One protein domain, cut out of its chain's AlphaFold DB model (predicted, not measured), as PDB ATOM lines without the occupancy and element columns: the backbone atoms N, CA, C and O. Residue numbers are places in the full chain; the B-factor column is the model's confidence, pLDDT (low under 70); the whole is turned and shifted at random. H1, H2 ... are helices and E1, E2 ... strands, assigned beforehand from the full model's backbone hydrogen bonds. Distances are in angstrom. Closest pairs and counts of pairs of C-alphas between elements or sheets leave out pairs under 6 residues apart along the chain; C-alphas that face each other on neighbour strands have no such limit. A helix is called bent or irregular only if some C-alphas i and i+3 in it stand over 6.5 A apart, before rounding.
ATOM      1  N   GLY A  66      92.315 159.879 149.215       92.88
ATOM      2  CA  GLY A  66      93.425 158.926 149.171       92.88
ATOM      3  C   GLY A  66      94.396 159.112 150.333       92.88
ATOM      4  O   GLY A  66      94.860 158.130 150.910       92.88
ATOM      5  N   THR A  67      94.652 160.363 150.720       93.12
ATOM      6  CA  THR A  67      95.591 160.729 151.793       93.12
ATOM      7  C   THR A  67      95.176 160.186 153.159       93.12
ATOM      8  O   THR A  67      96.036 159.846 153.966       93.12
ATOM      9  N   ILE A  68      93.870 160.044 153.406       94.75
ATOM     10  CA  ILE A  68      93.326 159.395 154.604       94.75
ATOM     11  C   ILE A  68      93.349 157.874 154.447       94.75
ATOM     12  O   ILE A  68      93.773 157.159 155.351       94.75
ATOM     13  N   SER A  69      92.938 157.378 153.279       95.88
ATOM     14  CA  SER A  69      92.830 155.936 153.012       95.88
ATOM     15  C   SER A  69      94.179 155.224 153.146       95.88
ATOM     16  O   SER A  69      94.252 154.137 153.714       95.88
ATOM     17  N   VAL A  70      95.268 155.858 152.695       96.50
ATOM     18  CA  VAL A  70      96.616 155.286 152.807       96.50
ATOM     19  C   VAL A  70      97.101 155.209 154.252       96.50
ATOM     20  O   VAL A  70      97.804 154.270 154.607       96.50
ATOM     21  N   MET A  71      96.678 156.132 155.120       96.12
ATOM     22  CA  MET A  71      97.016 156.059 156.545       96.12
ATOM     23  C   MET A  71      96.362 154.856 157.213       96.12
ATOM     24  O   MET A  71      96.995 154.218 158.048       96.12
ATOM     25  N   SER A  72      95.117 154.531 156.848       95.50
ATOM     26  CA  SER A  72      94.430 153.340 157.359       95.50
ATOM     27  C   SER A  72      95.150 152.055 156.947       95.50
ATOM     28  O   SER A  72      95.353 151.178 157.782       95.50
ATOM     29  N   GLU A  73      95.605 151.973 155.695       96.00
ATOM     30  CA  GLU A  73      96.395 150.840 155.194       96.00
ATOM     31  C   GLU A  73      97.745 150.727 155.913       96.00
ATOM     32  O   GLU A  73      98.103 149.656 156.398       96.00
ATOM     33  N   ILE A  74      98.473 151.837 156.064       95.88
ATOM     34  CA  ILE A  74      99.734 151.868 156.816       95.88
ATOM     35  C   ILE A  74      99.506 151.442 158.264       95.88
ATOM     36  O   ILE A  74     100.262 150.622 158.783       95.88
ATOM     37  N   ALA A  75      98.453 151.940 158.914       94.94
ATOM     38  CA  ALA A  75      98.107 151.554 160.274       94.94
ATOM     39  C   ALA A  75      97.835 150.049 160.392       94.94
ATOM     40  O   ALA A  75      98.240 149.444 161.379       94.94
ATOM     41  N   GLU A  76      97.182 149.424 159.412       94.62
ATOM     42  CA  GLU A  76      96.948 147.979 159.431       94.62
ATOM     43  C   GLU A  76      98.238 147.178 159.197       94.62
ATOM     44  O   GLU A  76      98.518 146.228 159.929       94.62
ATOM     45  N   GLN A  77      99.039 147.565 158.203       93.25
ATOM     46  CA  GLN A  77     100.273 146.862 157.841       93.25
ATOM     47  C   GLN A  77     101.317 146.932 158.963       93.25
ATOM     48  O   GLN A  77     101.927 145.926 159.323       93.25
ATOM     49  N   THR A  78     101.463 148.098 159.589       90.81
ATOM     50  CA  THR A  78     102.445 148.332 160.659       90.81
ATOM     51  C   THR A  78     102.061 147.697 161.998       90.81
ATOM     52  O   THR A  78     102.931 147.459 162.832       90.81
ATOM     53  N   ARG A  79     100.789 147.304 162.192       91.38
ATOM     54  CA  ARG A  79     100.404 146.426 163.319       91.38
ATOM     55  C   ARG A  79     101.003 145.032 163.186       91.38
ATOM     56  O   ARG A  79     101.248 144.381 164.196       91.38
ATOM     57  N   ARG A  80     101.179 144.560 161.949       88.69
ATOM     58  CA  ARG A  80     101.748 143.240 161.647       88.69
ATOM     59  C   ARG A  80     103.274 143.285 161.617       88.69
ATOM     60  O   ARG A  80     103.906 142.305 161.996       88.69
ATOM     61  N   ASP A  81     103.844 144.414 161.203       87.69
ATOM     62  CA  ASP A  81     105.285 144.667 161.184       87.69
ATOM     63  C   ASP A  81     105.641 145.939 161.968       87.69
ATOM     64  O   ASP A  81     105.619 147.059 161.451       87.69
ATOM     65  N   THR A  82     106.004 145.757 163.238       81.06
ATOM     66  CA  THR A  82     106.335 146.857 164.157       81.06
ATOM     67  C   THR A  82     107.673 147.539 163.856       81.06
ATOM     68  O   THR A  82     107.975 148.567 164.464       81.06
ATOM     69  N   ASN A  83     108.496 146.973 162.967       86.31
ATOM     70  CA  ASN A  83     109.790 147.537 162.575       86.31
ATOM     71  C   ASN A  83     109.750 148.209 161.197       86.31
ATOM     72  O   ASN A  83     110.785 148.685 160.728       86.31
ATOM     73  N   ALA A  84     108.573 148.276 160.576       90.00
ATOM     74  CA  ALA A  84     108.400 148.896 159.279       90.00
ATOM     75  C   ALA A  84     108.800 150.382 159.281       90.00
ATOM     76  O   ALA A  84     108.480 151.149 160.195       90.00
ATOM     77  N   THR A  85     109.461 150.786 158.201       91.38
ATOM     78  CA  THR A  85     109.782 152.180 157.878       91.38
ATOM     79  C   THR A  85     108.963 152.622 156.668       91.38
ATOM     80  O   THR A  85     108.821 151.876 155.695       91.38
ATOM     81  N   VAL A  86     108.407 153.832 156.716       92.81
ATOM     82  CA  VAL A  86     107.546 154.373 155.656       92.81
ATOM     83  C   VAL A  86     108.128 155.678 155.130       92.81
ATOM     84  O   VAL A  86     108.307 156.639 155.882       92.81
ATOM     85  N   LEU A  87     108.375 155.730 153.824       92.00
ATOM     86  CA  LEU A  87     108.788 156.936 153.116       92.00
ATOM     87  C   LEU A  87     107.627 157.482 152.280       92.00
ATOM     88  O   LEU A  87     107.142 156.816 151.370       92.00
ATOM     89  N   TYR A  88     107.211 158.713 152.552       92.19
ATOM     90  CA  TYR A  88     106.203 159.417 151.764       92.19
ATOM     91  C   TYR A  88     106.886 160.317 150.737       92.19
ATOM     92  O   TYR A  88     107.311 161.413 151.078       92.19
ATOM     93  N   LEU A  89     106.966 159.892 149.477       90.25
ATOM     94  CA  LEU A  89     107.419 160.728 148.358       90.25
ATOM     95  C   LEU A  89     106.230 161.495 147.781       90.25
ATOM     96  O   LEU A  89     105.682 161.192 146.721       90.25
ATOM     97  N   MET A  90     105.781 162.456 148.576       88.75
ATOM     98  CA  MET A  90     104.622 163.307 148.345       88.75
ATOM     99  C   MET A  90     104.964 164.722 148.837       88.75
ATOM    100  O   MET A  90     105.911 164.871 149.614       88.75
ATOM    101  N   PRO A  91     104.211 165.766 148.437       84.81
ATOM    102  CA  PRO A  91     104.353 167.076 149.059       84.81
ATOM    103  C   PRO A  91     104.266 166.971 150.592       84.81
ATOM    104  O   PRO A  91     103.526 166.138 151.128       84.81
ATOM    105  N   CYS A  92     105.011 167.814 151.305       81.94
ATOM    106  CA  CYS A  92     104.982 167.800 152.764       81.94
ATOM    107  C   CYS A  92     103.563 168.083 153.305       81.94
ATOM    108  O   CYS A  92     102.777 168.804 152.687       81.94
ATOM    109  N   HIS A  93     103.222 167.492 154.456       82.94
ATOM    110  CA  HIS A  93     101.925 167.661 155.139       82.94
ATOM    111  C   HIS A  93     100.664 167.255 154.344       82.94
ATOM    112  O   HIS A  93      99.558 167.659 154.697       82.94
ATOM    113  N   GLN A  94     100.797 166.425 153.306       87.12
ATOM    114  CA  GLN A  94      99.644 165.914 152.547       87.12
ATOM    115  C   GLN A  94      98.845 164.840 153.285       87.12
ATOM    116  O   GLN A  94      97.666 164.640 153.008       87.12
ATOM    117  N   THR A  95      99.479 164.128 154.213       92.31
ATOM    118  CA  THR A  95      98.846 163.053 154.974       92.31
ATOM    119  C   THR A  95      98.838 163.387 156.467       92.31
ATOM    120  O   THR A  95      99.743 164.063 156.962       92.31
ATOM    121  N   PRO A  96      97.832 162.923 157.226       92.50
ATOM    122  CA  PRO A  96      97.671 163.296 158.630       92.50
ATOM    123  C   PRO A  96      98.603 162.529 159.596       92.50
ATOM    124  O   PRO A  96      98.531 162.730 160.813       92.50
ATOM    125  N   PHE A  97      99.506 161.682 159.083       92.12
ATOM    126  CA  PHE A  97     100.603 161.063 159.839       92.12
ATOM    127  C   PHE A  97     100.117 160.345 161.123       92.12
ATOM    128  O   PHE A  97      99.128 159.605 161.113       92.12
ATOM    129  N   TYR A  98     100.801 160.543 162.252       91.06
ATOM    130  CA  TYR A  98     100.533 159.881 163.530       91.06
ATOM    131  C   TYR A  98      99.141 160.146 164.107       91.06
ATOM    132  O   TYR A  98      98.675 159.342 164.913       91.06
ATOM    133  N   SER A  99      98.457 161.216 163.684       92.50
ATOM    134  CA  SER A  99      97.085 161.489 164.130       92.50
ATOM    135  C   SER A  99      96.069 160.459 163.631       92.50
ATOM    136  O   SER A  99      94.965 160.430 164.154       92.50
ATOM    137  N   HIS A 100      96.428 159.643 162.632       93.31
ATOM    138  CA  HIS A 100      95.592 158.555 162.111       93.31
ATOM    139  C   HIS A 100      96.220 157.172 162.324       93.31
ATOM    140  O   HIS A 100      95.505 156.200 162.552       93.31
ATOM    141  N   VAL A 101      97.552 157.062 162.254       93.25
ATOM    142  CA  VAL A 101      98.243 155.768 162.397       93.25
ATOM    143  C   VAL A 101      98.231 155.263 163.846       93.25
ATOM    144  O   VAL A 101      98.140 154.053 164.069       93.25
ATOM    145  N   HIS A 102      98.300 156.179 164.824       92.00
ATOM    146  CA  HIS A 102      98.284 155.902 166.271       92.00
ATOM    147  C   HIS A 102      99.279 154.823 166.743       92.00
ATOM    148  O   HIS A 102      99.018 154.100 167.703       92.00
ATOM    149  N   GLN A 103     100.423 154.695 166.065       88.31
ATOM    150  CA  GLN A 103     101.449 153.689 166.348       88.31
ATOM    151  C   GLN A 103     102.848 154.288 166.208       88.31
ATOM    152  O   GLN A 103     103.054 155.264 165.486       88.31
ATOM    153  N   ARG A 104     103.825 153.683 166.893       86.81
ATOM    154  CA  ARG A 104     105.229 154.109 166.862       86.81
ATOM    155  C   ARG A 104     105.965 153.484 165.670       86.81
ATOM    156  O   ARG A 104     106.770 152.574 165.846       86.81
ATOM    157  N   VAL A 105     105.672 153.996 164.481       87.81
ATOM    158  CA  VAL A 105     106.273 153.598 163.195       87.81
ATOM    159  C   VAL A 105     107.237 154.687 162.746       87.81
ATOM    160  O   VAL A 105     106.927 155.857 162.929       87.81
ATOM    161  N   ASP A 106     108.382 154.338 162.160       87.00
ATOM    162  CA  ASP A 106     109.293 155.343 161.600       87.00
ATOM    163  C   ASP A 106     108.768 155.811 160.233       87.00
ATOM    164  O   ASP A 106     108.802 155.075 159.246       87.00
ATOM    165  N   MET A 107     108.208 157.020 160.201       88.25
ATOM    166  CA  MET A 107     107.580 157.621 159.025       88.25
ATOM    167  C   MET A 107     108.265 158.941 158.677       88.25
ATOM    168  O   MET A 107     108.373 159.815 159.536       88.25
ATOM    169  N   THR A 108     108.676 159.113 157.418       87.12
ATOM    170  CA  THR A 108     109.380 160.320 156.945       87.12
ATOM    171  C   THR A 108     108.813 160.833 155.621       87.12
ATOM    172  O   THR A 108     108.299 160.059 154.816       87.12
ATOM    173  N   PHE A 109     108.907 162.141 155.394       88.06
ATOM    174  CA  PHE A 109     108.495 162.845 154.176       88.06
ATOM    175  C   PHE A 109     109.536 163.926 153.812       88.06
ATOM    176  O   PHE A 109     110.326 164.297 154.683       88.06
ATOM    177  N   PRO A 110     109.558 164.430 152.562       86.38
ATOM    178  CA  PRO A 110     110.445 165.512 152.153       86.38
ATOM    179  C   PRO A 110     110.326 166.765 153.025       86.38
ATOM    180  O   PRO A 110     109.226 167.215 153.344       86.38
ATOM    181  N   ASP A 111     111.465 167.365 153.364       84.56
ATOM    182  CA  ASP A 111     111.533 168.606 154.124       84.56
ATOM    183  C   ASP A 111     110.980 169.773 153.301       84.56
ATOM    184  O   ASP A 111     111.249 169.921 152.101       84.56
ATOM    185  N   CYS A 112     110.179 170.605 153.953       83.69
ATOM    186  CA  CYS A 112     109.644 171.841 153.390       83.69
ATOM    187  C   CYS A 112     109.840 173.030 154.328       83.69
ATOM    188  O   CYS A 112     109.116 174.025 154.252       83.69
ATOM    189  N   SER A 113     110.824 172.922 155.220       83.75
ATOM    190  CA  SER A 113     111.263 174.037 156.041       83.75
ATOM    191  C   SER A 113     111.672 175.217 155.148       83.75
ATOM    192  O   SER A 113     112.279 175.010 154.092       83.75
ATOM    193  N   PRO A 114     111.365 176.465 155.547       82.88
ATOM    194  CA  PRO A 114     111.889 177.639 154.866       82.88
ATOM    195  C   PRO A 114     113.420 177.613 154.811       82.88
ATOM    196  O   PRO A 114     114.076 177.059 155.696       82.88
ATOM    197  N   GLU A 115     113.990 178.260 153.799       81.94
ATOM    198  CA  GLU A 115     115.443 178.348 153.652       81.94
ATOM    199  C   GLU A 115     116.088 178.987 154.894       81.94
ATOM    200  O   GLU A 115     115.636 180.018 155.399       81.94
ATOM    201  N   GLY A 116     117.126 178.338 155.428       83.56
ATOM    202  CA  GLY A 116     117.820 178.763 156.645       83.56
ATOM    203  C   GLY A 116     117.157 178.307 157.950       83.56
ATOM    204  O   GLY A 116     117.675 178.599 159.037       83.56
ATOM    205  N   TRP A 117     116.035 177.582 157.878       84.62
ATOM    206  CA  TRP A 117     115.329 177.032 159.038       84.62
ATOM    207  C   TRP A 117     115.456 175.517 159.182       84.62
ATOM    208  O   TRP A 117     115.104 175.001 160.243       84.62
ATOM    209  N   GLU A 118     116.021 174.813 158.200       82.00
ATOM    210  CA  GLU A 118     116.085 173.345 158.159       82.00
ATOM    211  C   GLU A 118     116.723 172.773 159.436       82.00
ATOM    212  O   GLU A 118     116.154 171.922 160.120       82.00
ATOM    213  N   SER A 119     117.876 173.321 159.838       80.19
ATOM    214  CA  SER A 119     118.595 172.888 161.045       80.19
ATOM    215  C   SER A 119     117.800 173.120 162.332       80.19
ATOM    216  O   SER A 119     117.862 172.295 163.244       80.19
ATOM    217  N   ARG A 120     117.053 174.230 162.426       83.06
ATOM    218  CA  ARG A 120     116.264 174.560 163.626       83.06
ATOM    219  C   ARG A 120     115.021 173.688 163.713       83.06
ATOM    220  O   ARG A 120     114.738 173.145 164.776       83.06
ATOM    221  N   VAL A 121     114.310 173.522 162.599       80.44
ATOM    222  CA  VAL A 121     113.133 172.649 162.512       80.44
ATOM    223  C   VAL A 121     113.527 171.212 162.833       80.44
ATOM    224  O   VAL A 121     112.876 170.565 163.650       80.44
ATOM    225  N   TRP A 122     114.652 170.738 162.291       76.38
ATOM    226  CA  TRP A 122     115.188 169.426 162.629       76.38
ATOM    227  C   TRP A 122     115.465 169.273 164.130       76.38
ATOM    228  O   TRP A 122     115.069 168.275 164.731       76.38
ATOM    229  N   GLN A 123     116.124 170.255 164.755       78.25
ATOM    230  CA  GLN A 123     116.397 170.226 166.197       78.25
ATOM    231  C   GLN A 123     115.104 170.168 167.019       78.25
ATOM    232  O   GLN A 123     115.015 169.372 167.948       78.25
ATOM    233  N   LEU A 124     114.081 170.944 166.647       78.25
ATOM    234  CA  LEU A 124     112.782 170.933 167.327       78.25
ATOM    235  C   LEU A 124     112.070 169.583 167.185       78.25
ATOM    236  O   LEU A 124     111.530 169.065 168.161       78.25
ATOM    237  N   ASN A 125     112.111 168.990 165.991       71.56
ATOM    238  CA  ASN A 125     111.467 167.707 165.715       71.56
ATOM    239  C   ASN A 125     112.194 166.524 166.376       71.56
ATOM    240  O   ASN A 125     111.550 165.545 166.747       71.56
ATOM    241  N   THR A 126     113.514 166.615 166.564       67.56
ATOM    242  CA  THR A 126     114.323 165.529 167.149       67.56
ATOM    243  C   THR A 126     114.506 165.616 168.659       67.56
ATOM    244  O   THR A 126     114.781 164.595 169.286       67.56
ATOM    245  N   ALA A 127     114.303 166.788 169.271       63.44
ATOM    246  CA  ALA A 127     114.486 166.983 170.711       63.44
ATOM    247  C   ALA A 127     113.603 166.065 171.581       63.44
ATOM    248  O   ALA A 127     114.040 165.641 172.647       63.44
ATOM    249  N   ASN A 128     112.392 165.724 171.123       55.03
ATOM    250  CA  ASN A 128     111.433 164.902 171.879       55.03
ATOM    251  C   ASN A 128     111.205 163.500 171.291       55.03
ATOM    252  O   ASN A 128     110.610 162.642 171.942       55.03
ATOM    253  N   PHE A 129     111.677 163.254 170.070       57.50
ATOM    254  CA  PHE A 129     111.559 161.975 169.385       57.50
ATOM    255  C   PHE A 129     112.906 161.661 168.741       57.50
ATOM    256  O   PHE A 129     113.194 162.205 167.676       57.50
ATOM    257  N   PRO A 130     113.745 160.796 169.346       55.53
ATOM    258  CA  PRO A 130     114.919 160.301 168.653       55.53
ATOM    259  C   PRO A 130     114.418 159.523 167.437       55.53
ATOM    260  O   PRO A 130     113.913 158.403 167.559       55.53
ATOM    261  N   SER A 131     114.494 160.157 166.269       54.47
ATOM    262  CA  SER A 131     114.282 159.527 164.977       54.47
ATOM    263  C   SER A 131     115.152 158.279 164.937       54.47
ATOM    264  O   SER A 131     116.361 158.338 165.189       54.47
ATOM    265  N   LYS A 132     114.534 157.126 164.671       54.56
ATOM    266  CA  LYS A 132     115.292 155.913 164.368       54.56
ATOM    267  C   LYS A 132     116.025 156.126 163.032       54.56
ATOM    268  O   LYS A 132     115.775 157.087 162.306       54.56
ATOM    269  N   GLY A 133     117.023 155.281 162.772       63.00
ATOM    270  CA  GLY A 133     118.106 155.526 161.811       63.00
ATOM    271  C   GLY A 133     117.703 155.960 160.395       63.00
ATOM    272  O   GLY A 133     118.494 156.649 159.756       63.00
ATOM    273  N   PHE A 134     116.494 155.640 159.922       70.88
ATOM    274  CA  PHE A 134     116.048 156.008 158.578       70.88
ATOM    275  C   PHE A 134     115.767 157.513 158.446       70.88
ATOM    276  O   PHE A 134     116.363 158.171 157.596       70.88
ATOM    277  N   ALA A 135     114.969 158.097 159.345       68.06
ATOM    278  CA  ALA A 135     114.710 159.540 159.354       68.06
ATOM    279  C   ALA A 135     115.997 160.373 159.536       68.06
ATOM    280  O   ALA A 135     116.162 161.418 158.909       68.06
ATOM    281  N   ASN A 136     116.949 159.894 160.349       69.44
ATOM    282  CA  ASN A 136     118.248 160.558 160.532       69.44
ATOM    283  C   ASN A 136     119.115 160.534 159.271       69.44
ATOM    284  O   ASN A 136     119.842 161.491 159.014       69.44
ATOM    285  N   CYS A 137     119.054 159.447 158.504       71.56
ATOM    286  CA  CYS A 137     119.818 159.312 157.272       71.56
ATOM    287  C   CYS A 137     119.347 160.306 156.195       71.56
ATOM    288  O   CYS A 137     120.151 160.884 155.468       71.56
ATOM    289  N   LEU A 138     118.046 160.601 156.171       72.06
ATOM    290  CA  LEU A 138     117.420 161.495 155.196       72.06
ATOM    291  C   LEU A 138     117.612 162.995 155.485       72.06
ATOM    292  O   LEU A 138     117.233 163.826 154.660       72.06
ATOM    293  N   LYS A 139     118.240 163.348 156.617       61.03
ATOM    294  CA  LYS A 139     118.373 164.708 157.182       61.03
ATOM    295  C   LYS A 139     118.855 165.794 156.206       61.03
ATOM    296  O   LYS A 139     118.594 166.969 156.447       61.03
ATOM    297  N   LYS A 140     119.578 165.433 155.141       58.38
ATOM    298  CA  LYS A 140     120.114 166.381 154.147       58.38
ATOM    299  C   LYS A 140     119.587 166.159 152.722       58.38
ATOM    300  O   LYS A 140     119.833 167.007 151.873       58.38
ATOM    301  N   SER A 141     118.876 165.059 152.465       59.28
ATOM    302  CA  SER A 141     118.725 164.506 151.108       59.28
ATOM    303  C   SER A 141     117.311 164.592 150.529       59.28
ATOM    304  O   SER A 141     117.087 164.107 149.425       59.28
ATOM    305  N   LEU A 142     116.342 165.178 151.243       71.44
ATOM    306  CA  LEU A 142     114.987 165.348 150.713       71.44
ATOM    307  C   LEU A 142     114.479 166.765 150.904       71.44
ATOM    308  O   LEU A 142     113.745 167.032 151.851       71.44
ATOM    309  N   LYS A 143     114.803 167.662 149.974       83.38
ATOM    310  CA  LYS A 143     114.058 168.917 149.840       83.38
ATOM    311  C   LYS A 143     112.847 168.708 148.947       83.38
ATOM    312  O   LYS A 143     112.955 168.186 147.842       83.38
ATOM    313  N   THR A 144     111.689 169.187 149.381       83.19
ATOM    314  CA  THR A 144     110.444 169.104 148.601       83.19
ATOM    315  C   THR A 144     110.600 169.702 147.192       83.19
ATOM    316  O   THR A 144     110.052 169.173 146.229       83.19
ATOM    317  N   SER A 145     111.396 170.765 147.032       81.19
ATOM    318  CA  SER A 145     111.697 171.368 145.725       81.19
ATOM    319  C   SER A 145     112.457 170.430 144.781       81.19
ATOM    320  O   SER A 145     112.169 170.396 143.585       81.19
ATOM    321  N   GLU A 146     113.400 169.649 145.304       82.12
ATOM    322  CA  GLU A 146     114.156 168.658 144.535       82.12
ATOM    323  C   GLU A 146     113.256 167.495 144.119       82.12
ATOM    324  O   GLU A 146     113.303 167.076 142.966       82.12
ATOM    325  N   PHE A 147     112.363 167.052 145.012       84.50
ATOM    326  CA  PHE A 147     111.395 165.989 144.731       84.50
ATOM    327  C   PHE A 147     110.515 166.332 143.525       84.50
ATOM    328  O   PHE A 147     110.310 165.510 142.632       84.50
ATOM    329  N   PHE A 148     109.999 167.562 143.483       82.12
ATOM    330  CA  PHE A 148     109.151 168.004 142.379       82.12
ATOM    331  C   PHE A 148     109.911 168.188 141.066       82.12
ATOM    332  O   PHE A 148     109.309 168.058 139.997       82.12
ATOM    333  N   ARG A 149     111.215 168.484 141.136       86.12
ATOM    334  CA  ARG A 149     112.072 168.631 139.960       86.12
ATOM    335  C   ARG A 149     112.431 167.272 139.364       86.12
ATOM    336  O   ARG A 149     112.235 167.077 138.168       86.12
ATOM    337  N   ASP A 150     112.937 166.361 140.190       88.44
ATOM    338  CA  ASP A 150     113.381 165.035 139.770       88.44
ATOM    339  C   ASP A 150     113.172 163.995 140.892       88.44
ATOM    340  O   ASP A 150     114.040 163.797 141.751       88.44
ATOM    341  N   PRO A 151     112.012 163.313 140.907       88.12
ATOM    342  CA  PRO A 151     111.719 162.321 141.934       88.12
ATOM    343  C   PRO A 151     112.570 161.050 141.796       88.12
ATOM    344  O   PRO A 151     112.734 160.338 142.785       88.12
ATOM    345  N   ALA A 152     113.107 160.754 140.605       90.31
ATOM    346  CA  ALA A 152     113.942 159.576 140.376       90.31
ATOM    347  C   ALA A 152     115.334 159.775 140.972       90.31
ATOM    348  O   ALA A 152     115.762 158.954 141.779       90.31
ATOM    349  N   HIS A 153     115.970 160.911 140.675       88.75
ATOM    350  CA  HIS A 153     117.261 161.278 141.261       88.75
ATOM    351  C   HIS A 153     117.201 161.348 142.794       88.75
ATOM    352  O   HIS A 153     118.106 160.887 143.493       88.75
ATOM    353  N   MET A 154     116.113 161.898 143.346       85.81
ATOM    354  CA  MET A 154     115.906 161.888 144.795       85.81
ATOM    355  C   MET A 154     115.854 160.462 145.343       85.81
ATOM    356  O   MET A 154     116.503 160.168 146.345       85.81
ATOM    357  N   LEU A 155     115.077 159.581 144.714       89.31
ATOM    358  CA  LEU A 155     114.925 158.211 145.186       89.31
ATOM    359  C   LEU A 155     116.239 157.421 145.097       89.31
ATOM    360  O   LEU A 155     116.548 156.667 146.014       89.31
ATOM    361  N   GLU A 156     117.029 157.642 144.048       89.38
ATOM    362  CA  GLU A 156     118.366 157.061 143.886       89.38
ATOM    363  C   GLU A 156     119.292 157.503 145.025       89.38
ATOM    364  O   GLU A 156     119.833 156.669 145.748       89.38
ATOM    365  N   THR A 157     119.337 158.811 145.303       85.75
ATOM    366  CA  THR A 157     120.114 159.373 146.421       85.75
ATOM    367  C   THR A 157     119.713 158.755 147.767       85.75
ATOM    368  O   THR A 157     120.557 158.515 148.632       85.75
ATOM    369  N   VAL A 158     118.417 158.491 147.966       85.06
ATOM    370  CA  VAL A 158     117.900 157.846 149.182       85.06
ATOM    371  C   VAL A 158     118.331 156.389 149.281       85.06
ATOM    372  O   VAL A 158     118.697 155.941 150.367       85.06
ATOM    373  N   PHE A 159     118.267 155.652 148.177       88.25
ATOM    374  CA  PHE A 159     118.630 154.239 148.133       88.25
ATOM    375  C   PHE A 159     120.133 154.019 148.328       88.25
ATOM    376  O   PHE A 159     120.508 153.048 148.983       88.25
ATOM    377  N   ASP A 160     120.967 154.944 147.853       85.94
ATOM    378  CA  ASP A 160     122.421 154.886 148.026       85.94
ATOM    379  C   ASP A 160     122.872 155.295 149.432       85.94
ATOM    380  O   ASP A 160     123.814 154.727 149.989       85.94
ATOM    381  N   ALA A 161     122.215 156.295 150.027       80.19
ATOM    382  CA  ALA A 161     122.623 156.836 151.319       80.19
ATOM    383  C   ALA A 161     122.091 156.026 152.511       80.19
ATOM    384  O   ALA A 161     122.730 155.992 153.566       80.19
ATOM    385  N   CYS A 162     120.910 155.414 152.374       79.25
ATOM    386  CA  CYS A 162     120.128 154.915 153.501       79.25
ATOM    387  C   CYS A 162     119.706 153.456 153.343       79.25
ATOM    388  O   CYS A 162     119.569 152.922 152.247       79.25
ATOM    389  N   GLN A 163     119.400 152.809 154.472       84.50
ATOM    390  CA  GLN A 163     118.709 151.524 154.435       84.50
ATOM    391  C   GLN A 163     117.357 151.689 153.729       84.50
ATOM    392  O   GLN A 163     116.557 152.538 154.110       84.50
ATOM    393  N   LEU A 164     117.097 150.845 152.731       89.38
ATOM    394  CA  LEU A 164     115.863 150.862 151.945       89.38
ATOM    395  C   LEU A 164     114.602 150.793 152.838       89.38
ATOM    396  O   LEU A 164     114.524 149.891 153.682       89.38
ATOM    397  N   PRO A 165     113.616 151.693 152.648       91.44
ATOM    398  CA  PRO A 165     112.384 151.684 153.429       91.44
ATOM    399  C   PRO A 165     111.540 150.424 153.198       91.44
ATOM    400  O   PRO A 165     111.600 149.787 152.150       91.44
ATOM    401  N   THR A 166     110.711 150.061 154.177       94.06
ATOM    402  CA  THR A 166     109.775 148.929 154.030       94.06
ATOM    403  C   THR A 166     108.639 149.276 153.073       94.06
ATOM    404  O   THR A 166     108.265 148.466 152.221       94.06
ATOM    405  N   TYR A 167     108.115 150.495 153.204       95.62
ATOM    406  CA  TYR A 167     107.020 151.013 152.396       95.62
ATOM    407  C   TYR A 167     107.375 152.360 151.780       95.62
ATOM    408  O   TYR A 167     107.944 153.228 152.444       95.62
ATOM    409  N   ILE A 168     106.973 152.557 150.526       95.56
ATOM    410  CA  ILE A 168     107.067 153.850 149.848       95.56
ATOM    411  C   ILE A 168     105.674 154.257 149.386       95.56
ATOM    412  O   ILE A 168     104.986 153.493 148.715       95.56
ATOM    413  N   VAL A 169     105.253 155.464 149.741       95.75
ATOM    414  CA  VAL A 169     103.943 156.013 149.394       95.75
ATOM    415  C   VAL A 169     104.134 157.230 148.505       95.75
ATOM    416  O   VAL A 169     104.861 158.150 148.873       95.75
ATOM    417  N   MET A 170     103.482 157.254 147.345       93.31
ATOM    418  CA  MET A 170     103.561 158.383 146.417       93.31
ATOM    419  C   MET A 170     102.326 158.489 145.526       93.31
ATOM    420  O   MET A 170     101.581 157.524 145.355       93.31
ATOM    421  N   PHE A 171     102.111 159.656 144.921       92.25
ATOM    422  CA  PHE A 171     101.122 159.778 143.852       92.25
ATOM    423  C   PHE A 171     101.557 158.990 142.617       92.25
ATOM    424  O   PHE A 171     102.752 158.862 142.329       92.25
ATOM    425  N   LYS A 172     100.580 158.519 141.841       91.25
ATOM    426  CA  LYS A 172     100.832 157.780 140.600       91.25
ATOM    427  C   LYS A 172     101.697 158.556 139.594       91.25
ATOM    428  O   LYS A 172     102.464 157.926 138.870       91.25
ATOM    429  N   SER A 173     101.679 159.897 139.597       88.00
ATOM    430  CA  SER A 173     102.640 160.723 138.832       88.00
ATOM    431  C   SER A 173     104.080 160.400 139.126       88.00
ATOM    432  O   SER A 173     104.894 160.266 138.218       88.00
ATOM    433  N   ALA A 174     104.402 160.433 140.417       88.94
ATOM    434  CA  ALA A 174     105.762 160.299 140.882       88.94
ATOM    435  C   ALA A 174     106.209 158.861 140.640       88.94
ATOM    436  O   ALA A 174     107.298 158.654 140.119       88.94
ATOM    437  N   ALA A 175     105.312 157.899 140.877       91.19
ATOM    438  CA  ALA A 175     105.544 156.490 140.593       91.19
ATOM    439  C   ALA A 175     105.889 156.223 139.125       91.19
ATOM    440  O   ALA A 175     106.837 155.500 138.847       91.19
ATOM    441  N   ALA A 176     105.188 156.857 138.180       90.50
ATOM    442  CA  ALA A 176     105.491 156.708 136.755       90.50
ATOM    443  C   ALA A 176     106.921 157.160 136.397       90.50
ATOM    444  O   ALA A 176     107.516 156.634 135.461       90.50
ATOM    445  N   LYS A 177     107.488 158.112 137.150       91.25
ATOM    446  CA  LYS A 177     108.863 158.601 136.962       91.25
ATOM    447  C   LYS A 177     109.911 157.766 137.705       91.25
ATOM    448  O   LYS A 177     111.079 157.831 137.350       91.25
ATOM    449  N   THR A 178     109.519 156.998 138.721       92.62
ATOM    450  CA  THR A 178     110.431 156.216 139.578       92.62
ATOM    451  C   THR A 178     110.312 154.702 139.385       92.62
ATOM    452  O   THR A 178     111.057 153.947 140.008       92.62
ATOM    453  N   GLN A 179     109.414 154.246 138.506       92.75
ATOM    454  CA  GLN A 179     109.061 152.835 138.336       92.75
ATOM    455  C   GLN A 179     110.273 151.925 138.091       92.75
ATOM    456  O   GLN A 179     110.419 150.924 138.784       92.75
ATOM    457  N   GLN A 180     111.167 152.292 137.167       93.44
ATOM    458  CA  GLN A 180     112.350 151.480 136.847       93.44
ATOM    459  C   GLN A 180     113.255 151.270 138.069       93.44
ATOM    460  O   GLN A 180     113.754 150.171 138.301       93.44
ATOM    461  N   LEU A 181     113.435 152.315 138.882       94.31
ATOM    462  CA  LEU A 181     114.270 152.259 140.078       94.31
ATOM    463  C   LEU A 181     113.613 151.435 141.194       94.31
ATOM    464  O   LEU A 181     114.297 150.701 141.910       94.31
ATOM    465  N   LEU A 182     112.289 151.534 141.332       95.69
ATOM    466  CA  LEU A 182     111.508 150.727 142.270       95.69
ATOM    467  C   LEU A 182     111.594 149.236 141.917       95.69
ATOM    468  O   LEU A 182     111.898 148.425 142.790       95.69
ATOM    469  N   GLU A 183     111.410 148.885 140.644       94.69
ATOM    470  CA  GLU A 183     111.524 147.506 140.152       94.69
ATOM    471  C   GLU A 183     112.945 146.954 140.348       94.69
ATOM    472  O   GLU A 183     113.114 145.859 140.889       94.69
ATOM    473  N   ALA A 184     113.977 147.742 140.015       94.56
ATOM    474  CA  ALA A 184     115.378 147.366 140.228       94.56
ATOM    475  C   ALA A 184     115.703 147.066 141.706       94.56
ATOM    476  O   ALA A 184     116.533 146.207 142.001       94.56
ATOM    477  N   ASN A 185     115.012 147.729 142.638       94.50
ATOM    478  CA  ASN A 185     115.174 147.551 144.083       94.50
ATOM    479  C   ASN A 185     114.125 146.619 144.717       94.50
ATOM    480  O   ASN A 185     114.008 146.581 145.945       94.50
ATOM    481  N   LYS A 186     113.404 145.834 143.899       96.06
ATOM    482  CA  LYS A 186     112.409 144.833 144.326       96.06
ATOM    483  C   LYS A 186     111.230 145.423 145.107       96.06
ATOM    484  O   LYS A 186     110.766 144.835 146.083       96.06
ATOM    485  N   TYR A 187     110.751 146.594 144.706       96.94
ATOM    486  CA  TYR A 187     109.496 147.135 145.218       96.94
ATOM    487  C   TYR A 187     108.325 146.717 144.340       96.94
ATOM    488  O   TYR A 187     108.350 146.884 143.124       96.94
ATOM    489  N   GLU A 188     107.257 146.267 144.985       96.44
ATOM    490  CA  GLU A 188     106.011 145.879 144.334       96.44
ATOM    491  C   GLU A 188     104.858 146.757 144.815       96.44
ATOM    492  O   GLU A 188     104.853 147.249 145.948       96.44
ATOM    493  N   ILE A 189     103.856 146.961 143.958       96.25
ATOM    494  CA  ILE A 189     102.652 147.710 144.327       96.25
ATOM    495  C   ILE A 189     101.839 146.865 145.309       96.25
ATOM    496  O   ILE A 189     101.245 145.855 144.945       96.25
ATOM    497  N   SER A 190     101.767 147.321 146.557       95.25
ATOM    498  CA  SER A 190     100.978 146.699 147.620       95.25
ATOM    499  C   SER A 190      99.529 147.187 147.606       95.25
ATOM    500  O   SER A 190      98.604 146.401 147.806       95.25
ATOM    501  N   LYS A 191      99.305 148.492 147.395       96.62
ATOM    502  CA  LYS A 191      97.961 149.087 147.298       96.62
ATOM    503  C   LYS A 191      97.919 150.191 146.247       96.62
ATOM    504  O   LYS A 191      98.866 150.960 146.103       96.62
ATOM    505  N   ASN A 192      96.779 150.291 145.569       96.00
ATOM    506  CA  ASN A 192      96.416 151.407 144.703       96.00
ATOM    507  C   ASN A 192      95.129 152.036 145.247       96.00
ATOM    508  O   ASN A 192      94.086 151.381 145.289       96.00
ATOM    509  N   LEU A 193      95.225 153.274 145.721       95.81
ATOM    510  CA  LEU A 193      94.166 153.956 146.451       95.81
ATOM    511  C   LEU A 193      93.670 155.153 145.656       95.81
ATOM    512  O   LEU A 193      94.445 156.020 145.259       95.81
ATOM    513  N   PHE A 194      92.359 155.227 145.468       94.25
ATOM    514  CA  PHE A 194      91.725 156.365 144.820       94.25
ATOM    515  C   PHE A 194      91.927 157.650 145.637       94.25
ATOM    516  O   PHE A 194      91.709 157.658 146.851       94.25
ATOM    517  N   ASN A 195      92.298 158.742 144.964       92.44
ATOM    518  CA  ASN A 195      92.457 160.054 145.578       92.44
ATOM    519  C   ASN A 195      91.434 161.067 145.059       92.44
ATOM    520  O   ASN A 195      90.701 161.644 145.857       92.44
ATOM    521  N   ALA A 196      91.363 161.293 143.749       90.06
ATOM    522  CA  ALA A 196      90.462 162.285 143.166       90.06
ATOM    523  C   ALA A 196      90.174 161.996 141.687       90.06
ATOM    524  O   ALA A 196      91.039 161.514 140.968       90.06
ATOM    525  N   HIS A 197      88.982 162.368 141.203       87.56
ATOM    526  CA  HIS A 197      88.688 162.328 139.760       87.56
ATOM    527  C   HIS A 197      89.310 163.506 138.996       87.56
ATOM    528  O   HIS A 197      89.538 163.409 137.797       87.56
ATOM    529  N   PHE A 198      89.561 164.626 139.682       78.25
ATOM    530  CA  PHE A 198      90.114 165.841 139.090       78.25
ATOM    531  C   PHE A 198      91.503 166.097 139.664       78.25
ATOM    532  O   PHE A 198      91.667 166.154 140.885       78.25
ATOM    533  N   SER A 199      92.487 166.258 138.785       65.81
ATOM    534  CA  SER A 199      93.854 166.625 139.146       65.81
ATOM    535  C   SER A 199      93.929 168.091 139.573       65.81
ATOM    536  O   SER A 199      93.385 168.956 138.886       65.81
ATOM    537  N   VAL A 200      94.621 168.371 140.679       62.31
ATOM    538  CA  VAL A 200      94.757 169.731 141.237       62.31
ATOM    539  C   VAL A 200      96.075 170.412 140.825       62.31
ATOM    540  O   VAL A 200      96.132 171.637 140.784       62.31
ATOM    541  N   ASP A 201      97.101 169.646 140.437       59.50
ATOM    542  CA  ASP A 201      98.438 170.176 140.122       59.50
ATOM    543  C   ASP A 201      98.708 170.307 138.614       59.50
ATOM    544  O   ASP A 201      98.200 169.519 137.815       59.50
ATOM    545  N   GLU A 202      99.607 171.232 138.243       53.19
ATOM    546  CA  GLU A 202     100.075 171.495 136.861       53.19
ATOM    547  C   GLU A 202     100.669 170.258 136.158       53.19
ATOM    548  O   GLU A 202     100.704 170.202 134.933       53.19
ATOM    549  N   ASN A 203     101.062 169.232 136.922       52.66
ATOM    550  CA  ASN A 203     101.565 167.955 136.408       52.66
ATOM    551  C   ASN A 203     100.512 166.822 136.406       52.66
ATOM    552  O   ASN A 203     100.864 165.669 136.190       52.66
ATOM    553  N   GLY A 204      99.229 167.117 136.660       53.31
ATOM    554  CA  GLY A 204      98.086 166.314 136.193       53.31
ATOM    555  C   GLY A 204      97.816 164.937 136.823       53.31
ATOM    556  O   GLY A 204      97.012 164.190 136.279       53.31
ATOM    557  N   LEU A 205      98.447 164.551 137.936       59.59
ATOM    558  CA  LEU A 205      98.577 163.117 138.276       59.59
ATOM    559  C   LEU A 205      98.339 162.753 139.763       59.59
ATOM    560  O   LEU A 205      98.863 161.759 140.263       59.59
ATOM    561  N   GLN A 206      97.519 163.523 140.486       75.25
ATOM    562  CA  GLN A 206      97.053 163.145 141.836       75.25
ATOM    563  C   GLN A 206      95.728 162.350 141.814       75.25
ATOM    564  O   GLN A 206      94.872 162.532 142.683       75.25
ATOM    565  N   ASP A 207      95.522 161.490 140.809       86.06
ATOM    566  CA  ASP A 207      94.308 160.662 140.678       86.06
ATOM    567  C   ASP A 207      94.245 159.559 141.748       86.06
ATOM    568  O   ASP A 207      93.186 159.241 142.298       86.06
ATOM    569  N   SER A 208      95.410 159.009 142.077       92.00
ATOM    570  CA  SER A 208      95.596 157.848 142.928       92.00
ATOM    571  C   SER A 208      96.923 157.912 143.679       92.00
ATOM    572  O   SER A 208      97.900 158.531 143.244       92.00
ATOM    573  N   ILE A 209      96.941 157.265 144.839       94.62
ATOM    574  CA  ILE A 209      98.116 157.079 145.681       94.62
ATOM    575  C   ILE A 209      98.504 155.609 145.610       94.62
ATOM    576  O   ILE A 209      97.690 154.723 145.878       94.62
ATOM    577  N   LEU A 210      99.759 155.363 145.256       95.75
ATOM    578  CA  LEU A 210     100.348 154.037 145.236       95.75
ATOM    579  C   LEU A 210     101.172 153.834 146.503       95.75
ATOM    580  O   LEU A 210     101.968 154.687 146.897       95.75
ATOM    581  N   MET A 211     100.968 152.680 147.125       96.62
ATOM    582  CA  MET A 211     101.772 152.191 148.232       96.62
ATOM    583  C   MET A 211     102.574 150.997 147.735       96.62
ATOM    584  O   MET A 211     102.004 149.962 147.388       96.62
ATOM    585  N   TYR A 212     103.888 151.147 147.722       97.12
ATOM    586  CA  TYR A 212     104.846 150.105 147.400       97.12
ATOM    587  C   TYR A 212     105.324 149.410 148.668       97.12
ATOM    588  O   TYR A 212     105.455 150.047 149.716       97.12
ATOM    589  N   ARG A 213     105.617 148.117 148.558       96.12
ATOM    590  CA  ARG A 213     106.246 147.305 149.600       96.12
ATOM    591  C   ARG A 213     107.504 146.663 149.033       96.12
ATOM    592  O   ARG A 213     107.495 146.206 147.893       96.12
ATOM    593  N   LYS A 214     108.566 146.624 149.831       94.38
ATOM    594  CA  LYS A 214     109.780 145.886 149.487       94.38
ATOM    595  C   LYS A 214     109.545 144.370 149.591       94.38
ATOM    596  O   LYS A 214     109.043 143.916 150.625       94.38
ATOM    597  N   GLY A 215     109.868 143.640 148.522       87.81
ATOM    598  CA  GLY A 215     109.816 142.174 148.440       87.81
ATOM    599  C   GLY A 215     110.980 141.462 149.119       87.81
ATOM    600  O   GLY A 215     111.996 142.122 149.449       87.81
TER     601      GLY A 215
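What this domain is: This is residues 66 to 215 of the 215 residues of a protein of Tetraselmis sp. GSL018 (UniProt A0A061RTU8). A twisted sheet of five strands forms the core, with H1 packed on one face and H4 and H7 on the other, making three layers. H6 packs on H7, H2 packs on H1, and the E4-E5 hairpin ends the sheet. The printed part has 150 residues, with seven named helices and five named strands in the order H1 E1 H2 E2 H3 H4 H5 H6 E3 H7 E4 E5; the mixed sheet runs E2 E1 E3 E5 E4. The class is mixed, helices and strands; the whole is compact, with a radius of gyration of the C-alphas of 14.6 A, and spans 40 by 35 by 29 A.

Where its parts are: The strands are E2, residues 106 to 108; E1, 85 to 89; E3, 167 to 171; E5, 208 to 214, 19.7 A long; and E4, 187 to 194, 20.0 A long, which bends by 51 degrees at residue 190. The helices are H1, residues 66 to 80, 21.7 A long; H2, 98 to 101; H3, 118 to 126; H4, 133 to 140; H5, 144 to 149; H6, 151 to 161, 15.4 A long; and H7, 172 to 184, 17.9 A long. C-alpha 66 is at (93.425, 158.926, 149.171) and C-alpha 214 at (109.780, 145.886, 149.487). H4 and H7 are irregular: C-alphas 137 and 140 are 7.7 A apart, and 177 and 180 are 7.9 A apart.

How they stand to each other: E2 and E1 are parallel, with N 86 and O 106 at 2.8 A; E1 and E3 are parallel, with N 89 and O 169 at 2.8 A. E3 and E5 are antiparallel, with N 210 and O 170 at 2.8 A; E5 and E4, a hairpin, are antiparallel, with N 190 and O 211 at 2.8 A. E1, H2, E2 is a strand-helix-strand unit, two parallel neighbour strands with a helix between, and its crossover is right-handed. E3, H7, E4 is a split one, with E5 between its strands, also right-handed. H7 has a height over the sheet of 9.0 A and runs along the strands. H1 touches H2, with the C-alphas of Ala 75 and Val 101 closest at 4.7 A. H6 touches H7, Ala 152 and Thr 178 having the closest C-alphas at 4.9 A. H4 and H6 only just touch, with 3 pairs of C-alphas within 8 A, the closest those of Cys 137 and Ala 161 at 7.0 A. H3 is close to H4 but not clearly touching, and H5 likewise to H6; the closest C-alphas are Trp 122 and Lys 139, 7.9 A, and Phe 147 and Met 154, 6.1 A. Every O i to N i+4 pair is within hydrogen-bond range in H3, H5 and H6, against 9 of 11 in H1, 2 of 4 in H4 and 6 of 9 in H7; H2 is too short for one.

The domain as a whole: The C-alphas farthest apart, of Ala 127 and His 197, are 40.6 A apart. The printed part has no cut. The link from E4 to E5, residues 195 to 207, is long. Mean pLDDT of the printed part is 84.9; it is under 70 at residues 126 to 133, 135 to 136, 139 to 141 and 199 to 205.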